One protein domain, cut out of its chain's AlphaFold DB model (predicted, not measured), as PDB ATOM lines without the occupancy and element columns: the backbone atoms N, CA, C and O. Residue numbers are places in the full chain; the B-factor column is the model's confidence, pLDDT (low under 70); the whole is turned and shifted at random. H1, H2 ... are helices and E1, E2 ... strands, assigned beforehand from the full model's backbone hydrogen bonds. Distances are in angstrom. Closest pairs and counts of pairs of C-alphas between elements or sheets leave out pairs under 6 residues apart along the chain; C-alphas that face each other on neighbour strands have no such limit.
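What this domain is: This is residues 525 to 607 of the 694 residues of an uncharacterized protein of Ectocarpus sp. CCAP 1310/34 (UniProt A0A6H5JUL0). With little regular structure, this is mostly loop: two short helices, H1 and H2, meet at a slant near the middle, the long loops of residues 542 to 564 and 573 to 596 reach out away from them, and the short strand E1 lies to one side. The loop round Gly 587 makes one end of the long axis. The printed part has 83 residues with, in order, E1, H1 and H2, mostly helix, under half of the residues being in named elements. It is compact, radius of gyration of the C-alphas 13.5 A, spanning 38 by 30 by 18 A.

Where its parts are: E1 is residues 539 to 541, from C-alpha 539 at (-2.214, -25.409, -9.022). H1 is residues 565 to 572, 10.6 A long. H2 is residues 597 to 602, 8.4 A long, ending at C-alpha 602 at (-14.276, -35.367, -15.052).

How they stand to each other: Residues 525 to 526 pair antiparallel with 539 to 540 of E1, which pairs with no named strand. E1 and H1 are only just apart, closest 8.3 A; E1 and H2 are apart. H1 and H2 touch, closest C-alphas Leu 565 and Met 597 at 6.5 A, at a steep tilt of 56 degrees, the same way. In both, every O i to N i+4 pair is within hydrogen-bond range.

The domain as a whole: The C-alphas farthest apart, of Gly 537 and Gly 587, are 38.9 A apart. The printed part has no cut. Both links are long, 23 and 24 residues. Residues 551 to 555, 587 and 589 have pLDDT under 70.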
ATOM      1  N   THR A 525      -7.707 -24.982 -10.223       78.56
ATOM      2  CA  THR A 525      -7.901 -26.221  -9.453       78.56
ATOM      3  C   THR A 525      -6.538 -26.742  -8.990       78.56
ATOM      4  O   THR A 525      -5.534 -26.514  -9.667       78.56
ATOM      5  N   THR A 526      -6.471 -27.440  -7.857       84.75
ATOM      6  CA  THR A 526      -5.229 -28.065  -7.369       84.75
ATOM      7  C   THR A 526      -5.261 -29.552  -7.677       84.75
ATOM      8  O   THR A 526      -6.179 -30.250  -7.253       84.75
ATOM      9  N   LEU A 527      -4.254 -30.058  -8.392       83.94
ATOM     10  CA  LEU A 527      -4.180 -31.475  -8.743       83.94
ATOM     11  C   LEU A 527      -4.038 -32.356  -7.498       83.94
ATOM     12  O   LEU A 527      -3.037 -32.280  -6.788       83.94
ATOM     13  N   LEU A 528      -5.018 -33.230  -7.267       85.50
ATOM     14  CA  LEU A 528      -4.986 -34.206  -6.173       85.50
ATOM     15  C   LEU A 528      -4.173 -35.468  -6.510       85.50
ATOM     16  O   LEU A 528      -3.765 -36.173  -5.594       85.50
ATOM     17  N   ALA A 529      -3.841 -35.687  -7.786       84.69
ATOM     18  CA  ALA A 529      -3.003 -36.786  -8.265       84.69
ATOM     19  C   ALA A 529      -2.023 -36.325  -9.361       84.69
ATOM     20  O   ALA A 529      -2.216 -35.283  -9.993       84.69
ATOM     21  N   ASP A 530      -0.986 -37.127  -9.606       86.25
ATOM     22  CA  ASP A 530      -0.069 -36.956 -10.737       86.25
ATOM     23  C   ASP A 530      -0.777 -37.171 -12.086       86.25
ATOM     24  O   ASP A 530      -1.579 -38.090 -12.255       86.25
ATOM     25  N   THR A 531      -0.408 -36.370 -13.086       88.44
ATOM     26  CA  THR A 531      -0.797 -36.561 -14.491       88.44
ATOM     27  C   THR A 531       0.455 -36.749 -15.365       88.44
ATOM     28  O   THR A 531       1.566 -36.463 -14.917       88.44
ATOM     29  N   PRO A 532       0.333 -37.167 -16.642       90.62
ATOM     30  CA  PRO A 532       1.484 -37.335 -17.543       90.62
ATOM     31  C   PRO A 532       2.378 -36.098 -17.782       90.62
ATOM     32  O   PRO A 532       3.418 -36.232 -18.425       90.62
ATOM     33  N   LYS A 533       1.989 -34.905 -17.311       88.94
ATOM     34  CA  LYS A 533       2.770 -33.656 -17.422       88.94
ATOM     35  C   LYS A 533       2.867 -32.836 -16.131       88.94
ATOM     36  O   LYS A 533       3.770 -32.011 -16.033       88.94
ATOM     37  N   LEU A 534       1.948 -33.005 -15.179       88.12
ATOM     38  CA  LEU A 534       1.829 -32.162 -13.987       88.12
ATOM     39  C   LEU A 534       1.836 -33.026 -12.722       88.12
ATOM     40  O   LEU A 534       1.393 -34.173 -12.749       88.12
ATOM     41  N   LYS A 535       2.341 -32.482 -11.611       90.25
ATOM     42  CA  LYS A 535       2.471 -33.212 -10.343       90.25
ATOM     43  C   LYS A 535       1.322 -32.935  -9.379       90.25
ATOM     44  O   LYS A 535       0.750 -31.843  -9.395       90.25
ATOM     45  N   GLN A 536       1.040 -33.895  -8.503       90.38
ATOM     46  CA  GLN A 536       0.190 -33.704  -7.328       90.38
ATOM     47  C   GLN A 536       0.594 -32.424  -6.569       90.38
ATOM     48  O   GLN A 536       1.776 -32.109  -6.437       90.38
ATOM     49  N   GLY A 537      -0.393 -31.651  -6.115       88.19
ATOM     50  CA  GLY A 537      -0.200 -30.346  -5.479       88.19
ATOM     51  C   GLY A 537       0.017 -29.172  -6.445       88.19
ATOM     52  O   GLY A 537      -0.008 -28.025  -6.002       88.19
ATOM     53  N   THR A 538       0.182 -29.403  -7.755       88.69
ATOM     54  CA  THR A 538       0.284 -28.300  -8.729       88.69
ATOM     55  C   THR A 538      -1.065 -27.595  -8.872       88.69
ATOM     56  O   THR A 538      -2.081 -28.227  -9.168       88.69
ATOM     57  N   VAL A 539      -1.064 -26.270  -8.718       88.56
ATOM     58  CA  VAL A 539      -2.214 -25.409  -9.022       88.56
ATOM     59  C   VAL A 539      -2.285 -25.195 -10.536       88.56
ATOM     60  O   VAL A 539      -1.413 -24.553 -11.120       88.56
ATOM     61  N   GLN A 540      -3.320 -25.730 -11.182       87.56
ATOM     62  CA  GLN A 540      -3.615 -25.498 -12.593       87.56
ATOM     63  C   GLN A 540      -4.668 -24.397 -12.730       87.56
ATOM     64  O   GLN A 540      -5.843 -24.610 -12.422       87.56
ATOM     65  N   TYR A 541      -4.269 -23.243 -13.262       86.38
ATOM     66  CA  TYR A 541      -5.207 -22.183 -13.627       86.38
ATOM     67  C   TYR A 541      -6.139 -22.636 -14.759       86.38
ATOM     68  O   TYR A 541      -5.697 -23.233 -15.742       86.38
ATOM     69  N   LEU A 542      -7.433 -22.346 -14.618       84.81
ATOM     70  CA  LEU A 542      -8.485 -22.554 -15.617       84.81
ATOM     71  C   LEU A 542      -8.715 -21.303 -16.485       84.81
ATOM     72  O   LEU A 542      -9.453 -21.364 -17.469       84.81
ATOM     73  N   THR A 543      -8.050 -20.191 -16.169       84.88
ATOM     74  CA  THR A 543      -7.847 -19.018 -17.034       84.88
ATOM     75  C   THR A 543      -6.420 -19.000 -17.586       84.88
ATOM     76  O   THR A 543      -5.500 -19.491 -16.933       84.88
ATOM     77  N   PHE A 544      -6.219 -18.470 -18.796       83.88
ATOM     78  CA  PHE A 544      -4.882 -18.370 -19.393       83.88
ATOM     79  C   PHE A 544      -4.022 -17.301 -18.707       83.88
ATOM     80  O   PHE A 544      -4.427 -16.141 -18.617       83.88
ATOM     81  N   GLN A 545      -2.807 -17.678 -18.318       81.75
ATOM     82  CA  GLN A 545      -1.805 -16.838 -17.648       81.75
ATOM     83  C   GLN A 545      -0.650 -16.426 -18.587       81.75
ATOM     84  O   GLN A 545       0.424 -16.046 -18.131       81.75
ATOM     85  N   GLY A 546      -0.850 -16.537 -19.906       76.75
ATOM     86  CA  GLY A 546       0.197 -16.345 -20.922       76.75
ATOM     87  C   GLY A 546       0.971 -17.620 -21.278       76.75
ATOM     88  O   GLY A 546       1.969 -17.548 -21.987       76.75
ATOM     89  N   GLU A 547       0.522 -18.790 -20.808       75.88
ATOM     90  CA  GLU A 547       1.099 -20.075 -21.216       75.88
ATOM     91  C   GLU A 547       0.744 -20.459 -22.667       75.88
ATOM     92  O   GLU A 547      -0.173 -19.906 -23.279       75.88
ATOM     93  N   SER A 548       1.462 -21.436 -23.228       72.38
ATOM     94  CA  SER A 548       1.271 -21.856 -24.617       72.38
ATOM     95  C   SER A 548      -0.084 -22.533 -24.862       72.38
ATOM     96  O   SER A 548      -0.528 -23.427 -24.134       72.38
ATOM     97  N   LEU A 549      -0.739 -22.123 -25.949       76.88
ATOM     98  CA  LEU A 549      -1.961 -22.757 -26.435       76.88
ATOM     99  C   LEU A 549      -1.659 -24.157 -26.993       76.88
ATOM    100  O   LEU A 549      -0.599 -24.401 -27.564       76.88
ATOM    101  N   PHE A 550      -2.635 -25.063 -26.922       77.62
ATOM    102  CA  PHE A 550      -2.588 -26.389 -27.557       77.62
ATOM    103  C   PHE A 550      -2.452 -26.339 -29.103       77.62
ATOM    104  O   PHE A 550      -2.187 -27.358 -29.740       77.62
ATOM    105  N   CYS A 551      -2.632 -25.176 -29.731       68.88
ATOM    106  CA  CYS A 551      -2.435 -24.983 -31.168       68.88
ATOM    107  C   CYS A 551      -1.732 -23.652 -31.447       68.88
ATOM    108  O   CYS A 551      -1.972 -22.680 -30.734       68.88
ATOM    109  N   ASP A 552      -0.934 -23.614 -32.512       58.22
ATOM    110  CA  ASP A 552       0.049 -22.565 -32.820       58.22
ATOM    111  C   ASP A 552      -0.587 -21.246 -33.311       58.22
ATOM    112  O   ASP A 552      -0.521 -20.869 -34.479       58.22
ATOM    113  N   VAL A 553      -1.240 -20.544 -32.387       62.94
ATOM    114  CA  VAL A 553      -1.803 -19.192 -32.529       62.94
ATOM    115  C   VAL A 553      -1.377 -18.337 -31.334       62.94
ATOM    116  O   VAL A 553      -1.004 -18.870 -30.289       62.94
ATOM    117  N   GLY A 554      -1.411 -17.009 -31.486       65.94
ATOM    118  CA  GLY A 554      -0.940 -16.068 -30.465       65.94
ATOM    119  C   GLY A 554      -1.627 -16.268 -29.110       65.94
ATOM    120  O   GLY A 554      -2.835 -16.080 -28.989       65.94
ATOM    121  N   ALA A 555      -0.851 -16.639 -28.089       67.19
ATOM    122  CA  ALA A 555      -1.353 -16.866 -26.731       67.19
ATOM    123  C   ALA A 555      -1.761 -15.564 -26.017       67.19
ATOM    124  O   ALA A 555      -2.652 -15.577 -25.169       67.19
ATOM    125  N   GLU A 556      -1.144 -14.440 -26.394       73.44
ATOM    126  CA  GLU A 556      -1.361 -13.107 -25.813       73.44
ATOM    127  C   GLU A 556      -2.831 -12.669 -25.892       73.44
ATOM    128  O   GLU A 556      -3.409 -12.247 -24.890       73.44
ATOM    129  N   ASP A 557      -3.481 -12.902 -27.039       78.38
ATOM    130  CA  ASP A 557      -4.912 -12.649 -27.252       78.38
ATOM    131  C   ASP A 557      -5.825 -13.429 -26.291       78.38
ATOM    132  O   ASP A 557      -7.015 -13.123 -26.190       78.38
ATOM    133  N   TYR A 558      -5.326 -14.461 -25.609       77.94
ATOM    134  CA  TYR A 558      -6.119 -15.336 -24.748       77.94
ATOM    135  C   TYR A 558      -5.907 -15.112 -23.250       77.94
ATOM    136  O   TYR A 558      -6.693 -15.657 -22.475       77.94
ATOM    137  N   ILE A 559      -4.944 -14.281 -22.838       82.19
ATOM    138  CA  ILE A 559      -4.667 -13.975 -21.425       82.19
ATOM    139  C   ILE A 559      -5.950 -13.518 -20.703       82.19
ATOM    140  O   ILE A 559      -6.746 -12.736 -21.227       82.19
ATOM    141  N   GLY A 560      -6.196 -14.070 -19.512       78.56
ATOM    142  CA  GLY A 560      -7.398 -13.830 -18.707       78.56
ATOM    143  C   GLY A 560      -8.687 -14.498 -19.220       78.56
ATOM    144  O   GLY A 560      -9.702 -14.470 -18.526       78.56
ATOM    145  N   LYS A 561      -8.694 -15.129 -20.404       81.94
ATOM    146  CA  LYS A 561      -9.858 -15.883 -20.909       81.94
ATOM    147  C   LYS A 561      -9.873 -17.301 -20.327       81.94
ATOM    148  O   LYS A 561      -8.835 -17.868 -19.995       81.94
ATOM    149  N   LEU A 562     -11.062 -17.902 -20.233       81.69
ATOM    150  CA  LEU A 562     -11.223 -19.283 -19.762       81.69
ATOM    151  C   LEU A 562     -10.659 -20.307 -20.763       81.69
ATOM    152  O   LEU A 562     -10.946 -20.259 -21.967       81.69
ATOM    153  N   LYS A 563      -9.915 -21.279 -20.235       86.12
ATOM    154  CA  LYS A 563      -9.380 -22.433 -20.958       86.12
ATOM    155  C   LYS A 563     -10.495 -23.407 -21.345       86.12
ATOM    156  O   LYS A 563     -11.439 -23.657 -20.598       86.12
ATOM    157  N   GLY A 564     -10.367 -23.991 -22.536       87.56
ATOM    158  CA  GLY A 564     -11.236 -25.081 -22.988       87.56
ATOM    159  C   GLY A 564     -10.778 -26.443 -22.463       87.56
ATOM    160  O   GLY A 564      -9.609 -26.621 -22.128       87.56
ATOM    161  N   LEU A 565     -11.668 -27.439 -22.491       89.69
ATOM    162  CA  LEU A 565     -11.360 -28.840 -22.166       89.69
ATOM    163  C   LEU A 565     -10.123 -29.353 -22.916       89.69
ATOM    164  O   LEU A 565      -9.300 -30.039 -22.320       89.69
ATOM    165  N   LYS A 566      -9.957 -28.980 -24.194       90.06
ATOM    166  CA  LYS A 566      -8.763 -29.324 -24.983       90.06
ATOM    167  C   LYS A 566      -7.465 -28.829 -24.349       90.06
ATOM    168  O   LYS A 566      -6.513 -29.593 -24.262       90.06
ATOM    169  N   GLN A 567      -7.447 -27.572 -23.907       89.44
ATOM    170  CA  GLN A 567      -6.275 -26.955 -23.291       89.44
ATOM    171  C   GLN A 567      -5.942 -27.649 -21.968       89.44
ATOM    172  O   GLN A 567      -4.824 -28.110 -21.781       89.44
ATOM    173  N   VAL A 568      -6.932 -27.800 -21.083       90.31
ATOM    174  CA  VAL A 568      -6.733 -28.391 -19.750       90.31
ATOM    175  C   VAL A 568      -6.299 -29.862 -19.842       90.31
ATOM    176  O   VAL A 568      -5.410 -30.285 -19.102       90.31
ATOM    177  N   LEU A 569      -6.840 -30.629 -20.799       91.88
ATOM    178  CA  LEU A 569      -6.377 -31.988 -21.109       91.88
ATOM    179  C   LEU A 569      -4.966 -32.004 -21.722       91.88
ATOM    180  O   LEU A 569      -4.181 -32.893 -21.402       91.88
ATOM    181  N   PHE A 570      -4.611 -31.044 -22.581       91.38
ATOM    182  CA  PHE A 570      -3.268 -30.948 -23.161       91.38
ATOM    183  C   PHE A 570      -2.206 -30.582 -22.120       91.38
ATOM    184  O   PHE A 570      -1.135 -31.191 -22.117       91.38
ATOM    185  N   GLU A 571      -2.503 -29.641 -21.226       90.69
ATOM    186  CA  GLU A 571      -1.654 -29.247 -20.097       90.69
ATOM    187  C   GLU A 571      -1.409 -30.421 -19.147       90.69
ATOM    188  O   GLU A 571      -0.267 -30.674 -18.785       90.69
ATOM    189  N   ARG A 572      -2.447 -31.212 -18.836       91.50
ATOM    190  CA  ARG A 572      -2.311 -32.453 -18.053       91.50
ATOM    191  C   ARG A 572      -1.622 -33.597 -18.807       91.50
ATOM    192  O   ARG A 572      -1.234 -34.572 -18.174       91.50
ATOM    193  N   GLY A 573      -1.472 -33.515 -20.130       91.19
ATOM    194  CA  GLY A 573      -0.921 -34.600 -20.958       91.19
ATOM    195  C   GLY A 573      -1.904 -35.745 -21.243       91.19
ATOM    196  O   GLY A 573      -1.481 -36.839 -21.596       91.19
ATOM    197  N   LEU A 574      -3.205 -35.493 -21.091       91.81
ATOM    198  CA  LEU A 574      -4.310 -36.445 -21.283       91.81
ATOM    199  C   LEU A 574      -5.006 -36.301 -22.650       91.81
ATOM    200  O   LEU A 574      -5.891 -37.085 -22.986       91.81
ATOM    201  N   TRP A 575      -4.658 -35.272 -23.426       91.25
ATOM    202  CA  TRP A 575      -5.266 -35.009 -24.729       91.25
ATOM    203  C   TRP A 575      -4.845 -36.029 -25.801       91.25
ATOM    204  O   TRP A 575      -3.659 -36.260 -26.026       91.25
ATOM    205  N   ASN A 576      -5.828 -36.540 -26.545       87.56
ATOM    206  CA  ASN A 576      -5.648 -37.341 -27.757       87.56
ATOM    207  C   ASN A 576      -6.465 -36.717 -28.910       87.56
ATOM    208  O   ASN A 576      -7.603 -36.293 -28.719       87.56
ATOM    209  N   ALA A 577      -5.897 -36.681 -30.121       87.38
ATOM    210  CA  ALA A 577      -6.522 -36.125 -31.325       87.38
ATOM    211  C   ALA A 577      -7.886 -36.754 -31.694       87.38
ATOM    212  O   ALA A 577      -8.707 -36.088 -32.328       87.38
ATOM    213  N   ASP A 578      -8.148 -37.998 -31.279       88.19
ATOM    214  CA  ASP A 578      -9.433 -38.682 -31.477       88.19
ATOM    215  C   ASP A 578     -10.549 -38.227 -30.514       88.19
ATOM    216  O   ASP A 578     -11.720 -38.561 -30.732       88.19
ATOM    217  N   MET A 579     -10.227 -37.474 -29.454       89.50
ATOM    218  CA  MET A 579     -11.206 -37.085 -28.437       89.50
ATOM    219  C   MET A 579     -12.247 -36.092 -28.974       89.50
ATOM    220  O   MET A 579     -11.942 -35.101 -29.645       89.50
ATOM    221  N   SER A 580     -13.507 -36.302 -28.596       89.94
ATOM    222  CA  SER A 580     -14.633 -35.451 -28.977       89.94
ATOM    223  C   SER A 580     -15.573 -35.171 -27.802       89.94
ATOM    224  O   SER A 580     -15.572 -35.857 -26.783       89.94
ATOM    225  N   MET A 581     -16.440 -34.163 -27.944       86.12
ATOM    226  CA  MET A 581     -17.470 -33.837 -26.938       86.12
ATOM    227  C   MET A 581     -18.596 -34.880 -26.842       86.12
ATOM    228  O   MET A 581     -19.563 -34.664 -26.114       86.12
ATOM    229  N   LYS A 582     -18.515 -35.963 -27.625       85.31
ATOM    230  CA  LYS A 582     -19.509 -37.038 -27.685       85.31
ATOM    231  C   LYS A 582     -18.944 -38.412 -27.319       85.31
ATOM    232  O   LYS A 582     -19.733 -39.345 -27.280       85.31
ATOM    233  N   GLY A 583     -17.629 -38.561 -27.126       84.19
ATOM    234  CA  GLY A 583     -17.001 -39.880 -26.981       84.19
ATOM    235  C   GLY A 583     -17.174 -40.770 -28.211       84.19
ATOM    236  O   GLY A 583     -17.375 -41.967 -28.087       84.19
ATOM    237  N   ILE A 584     -17.194 -40.190 -29.413       82.69
ATOM    238  CA  ILE A 584     -17.296 -40.940 -30.675       82.69
ATOM    239  C   ILE A 584     -16.210 -40.425 -31.618       82.69
ATOM    240  O   ILE A 584     -16.138 -39.214 -31.869       82.69
ATOM    241  N   LYS A 585     -15.379 -41.340 -32.133       79.00
ATOM    242  CA  LYS A 585     -14.348 -41.066 -33.143       79.00
ATOM    243  C   LYS A 585     -14.982 -40.830 -34.515       79.00
ATOM    244  O   LYS A 585     -15.962 -41.477 -34.886       79.00
ATOM    245  N   LYS A 586     -14.405 -39.927 -35.310       72.31
ATOM    246  CA  LYS A 586     -14.872 -39.642 -36.678       72.31
ATOM    247  C   LYS A 586     -14.794 -40.916 -37.538       72.31
ATOM    248  O   LYS A 586     -13.706 -41.412 -37.801       72.31
ATOM    249  N   GLY A 587     -15.950 -41.427 -37.968       68.56
ATOM    250  CA  GLY A 587     -16.071 -42.666 -38.754       68.56
ATOM    251  C   GLY A 587     -16.501 -43.909 -37.960       68.56
ATOM    252  O   GLY A 587     -16.799 -44.928 -38.572       68.56
ATOM    253  N   GLN A 588     -16.599 -43.837 -36.628       71.56
ATOM    254  CA  GLN A 588     -17.169 -44.902 -35.796       71.56
ATOM    255  C   GLN A 588     -18.613 -44.576 -35.378       71.56
ATOM    256  O   GLN A 588     -19.001 -43.413 -35.302       71.56
ATOM    257  N   GLN A 589     -19.412 -45.613 -35.097       64.62
ATOM    258  CA  GLN A 589     -20.772 -45.477 -34.543       64.62
ATOM    259  C   GLN A 589     -20.859 -45.792 -33.038       64.62
ATOM    260  O   GLN A 589     -21.847 -45.437 -32.400       64.62
ATOM    261  N   LYS A 590     -19.851 -46.468 -32.467       79.19
ATOM    262  CA  LYS A 590     -19.829 -46.856 -31.050       79.19
ATOM    263  C   LYS A 590     -19.342 -45.690 -30.179       79.19
ATOM    264  O   LYS A 590     -18.460 -44.938 -30.587       79.19
ATOM    265  N   TYR A 591     -19.924 -45.569 -28.989       82.25
ATOM    266  CA  TYR A 591     -19.461 -44.676 -27.928       82.25
ATOM    267  C   TYR A 591     -18.276 -45.289 -27.167       82.25
ATOM    268  O   TYR A 591     -18.289 -46.480 -26.853       82.25
ATOM    269  N   ASP A 592     -17.299 -44.448 -26.847       80.06
ATOM    270  CA  ASP A 592     -16.109 -44.733 -26.057       80.06
ATOM    271  C   ASP A 592     -15.931 -43.624 -24.990       80.06
ATOM    272  O   ASP A 592     -15.719 -42.455 -25.346       80.06
ATOM    273  N   PRO A 593     -16.018 -43.951 -23.683       80.38
ATOM    274  CA  PRO A 593     -15.774 -42.999 -22.600       80.38
ATOM    275  C   PRO A 593     -14.381 -42.358 -22.641       80.38
ATOM    276  O   PRO A 593     -14.264 -41.169 -22.344       80.38
ATOM    277  N   ALA A 594     -13.342 -43.101 -23.041       83.81
ATOM    278  CA  ALA A 594     -11.960 -42.616 -23.062       83.81
ATOM    279  C   ALA A 594     -11.741 -41.532 -24.131       83.81
ATOM    280  O   ALA A 594     -10.877 -40.671 -23.987       83.81
ATOM    281  N   LEU A 595     -12.575 -41.513 -25.177       88.06
ATOM    282  CA  LEU A 595     -12.577 -40.464 -26.199       88.06
ATOM    283  C   LEU A 595     -13.495 -39.279 -25.854       88.06
ATOM    284  O   LEU A 595     -13.652 -38.364 -26.664       88.06
ATOM    285  N   CYS A 596     -14.144 -39.270 -24.688       90.50
ATOM    286  CA  CYS A 596     -15.107 -38.239 -24.314       90.50
ATOM    287  C   CYS A 596     -14.441 -37.146 -23.461       90.50
ATOM    288  O   CYS A 596     -14.194 -37.351 -22.275       90.50
ATOM    289  N   MET A 597     -14.179 -35.964 -24.040       91.06
ATOM    290  CA  MET A 597     -13.461 -34.864 -23.357       91.06
ATOM    291  C   MET A 597     -13.987 -34.535 -21.937       91.06
ATOM    292  O   MET A 597     -13.166 -34.435 -21.026       91.06
ATOM    293  N   PRO A 598     -15.311 -34.396 -21.692       89.56
ATOM    294  CA  PRO A 598     -15.822 -34.133 -20.344       89.56
ATOM    295  C   PRO A 598     -15.650 -35.301 -19.365       89.56
ATOM    296  O   PRO A 598     -15.613 -35.062 -18.164       89.56
ATOM    297  N   VAL A 599     -15.565 -36.544 -19.853       88.75
ATOM    298  CA  VAL A 599     -15.352 -37.730 -19.008       88.75
ATOM    299  C   VAL A 599     -13.877 -37.837 -18.641       88.75
ATOM    300  O   VAL A 599     -13.572 -37.884 -17.461       88.75
ATOM    301  N   GLY A 600     -12.967 -37.772 -19.619       89.06
ATOM    302  CA  GLY A 600     -11.523 -37.886 -19.375       89.06
ATOM    303  C   GLY A 600     -10.940 -36.800 -18.459       89.06
ATOM    304  O   GLY A 600      -9.942 -37.050 -17.790       89.06
ATOM    305  N   LEU A 601     -11.569 -35.617 -18.390       89.38
ATOM    306  CA  LEU A 601     -11.261 -34.617 -17.359       89.38
ATOM    307  C   LEU A 601     -12.099 -34.813 -16.082       89.38
ATOM    308  O   LEU A 601     -11.588 -34.622 -14.989       89.38
ATOM    309  N   GLY A 602     -13.375 -35.190 -16.197       87.62
ATOM    310  CA  GLY A 602     -14.276 -35.367 -15.052       87.62
ATOM    311  C   GLY A 602     -13.966 -36.572 -14.155       87.62
ATOM    312  O   GLY A 602     -14.441 -36.604 -13.026       87.62
ATOM    313  N   THR A 603     -13.177 -37.543 -14.626       87.25
ATOM    314  CA  THR A 603     -12.652 -38.661 -13.817       87.25
ATOM    315  C   THR A 603     -11.331 -38.341 -13.116       87.25
ATOM    316  O   THR A 603     -10.825 -39.181 -12.378       87.25
ATOM    317  N   GLN A 604     -10.753 -37.154 -13.330       87.25
ATOM    318  CA  GLN A 604      -9.582 -36.704 -12.576       87.25
ATOM    319  C   GLN A 604      -9.987 -36.389 -11.136       87.25
ATOM    320  O   GLN A 604     -11.043 -35.801 -10.909       87.25
ATOM    321  N   GLU A 605      -9.157 -36.768 -10.167       87.88
ATOM    322  CA  GLU A 605      -9.523 -36.746  -8.746       87.88
ATOM    323  C   GLU A 605      -9.932 -35.350  -8.248       87.88
ATOM    324  O   GLU A 605     -10.915 -35.231  -7.520       87.88
ATOM    325  N   ASP A 606      -9.283 -34.281  -8.718       86.88
ATOM    326  CA  ASP A 606      -9.606 -32.889  -8.369       86.88
ATOM    327  C   ASP A 606     -10.957 -32.386  -8.922       86.88
ATOM    328  O   ASP A 606     -11.472 -31.372  -8.458       86.88
ATOM    329  N   LEU A 607     -11.570 -33.107  -9.871       86.50
ATOM    330  CA  LEU A 607     -12.950 -32.875 -10.321       86.50
ATOM    331  C   LEU A 607     -13.933 -33.941  -9.805       86.50
ATOM    332  O   LEU A 607     -15.100 -33.632  -9.575       86.50
TER     333      LEU A 607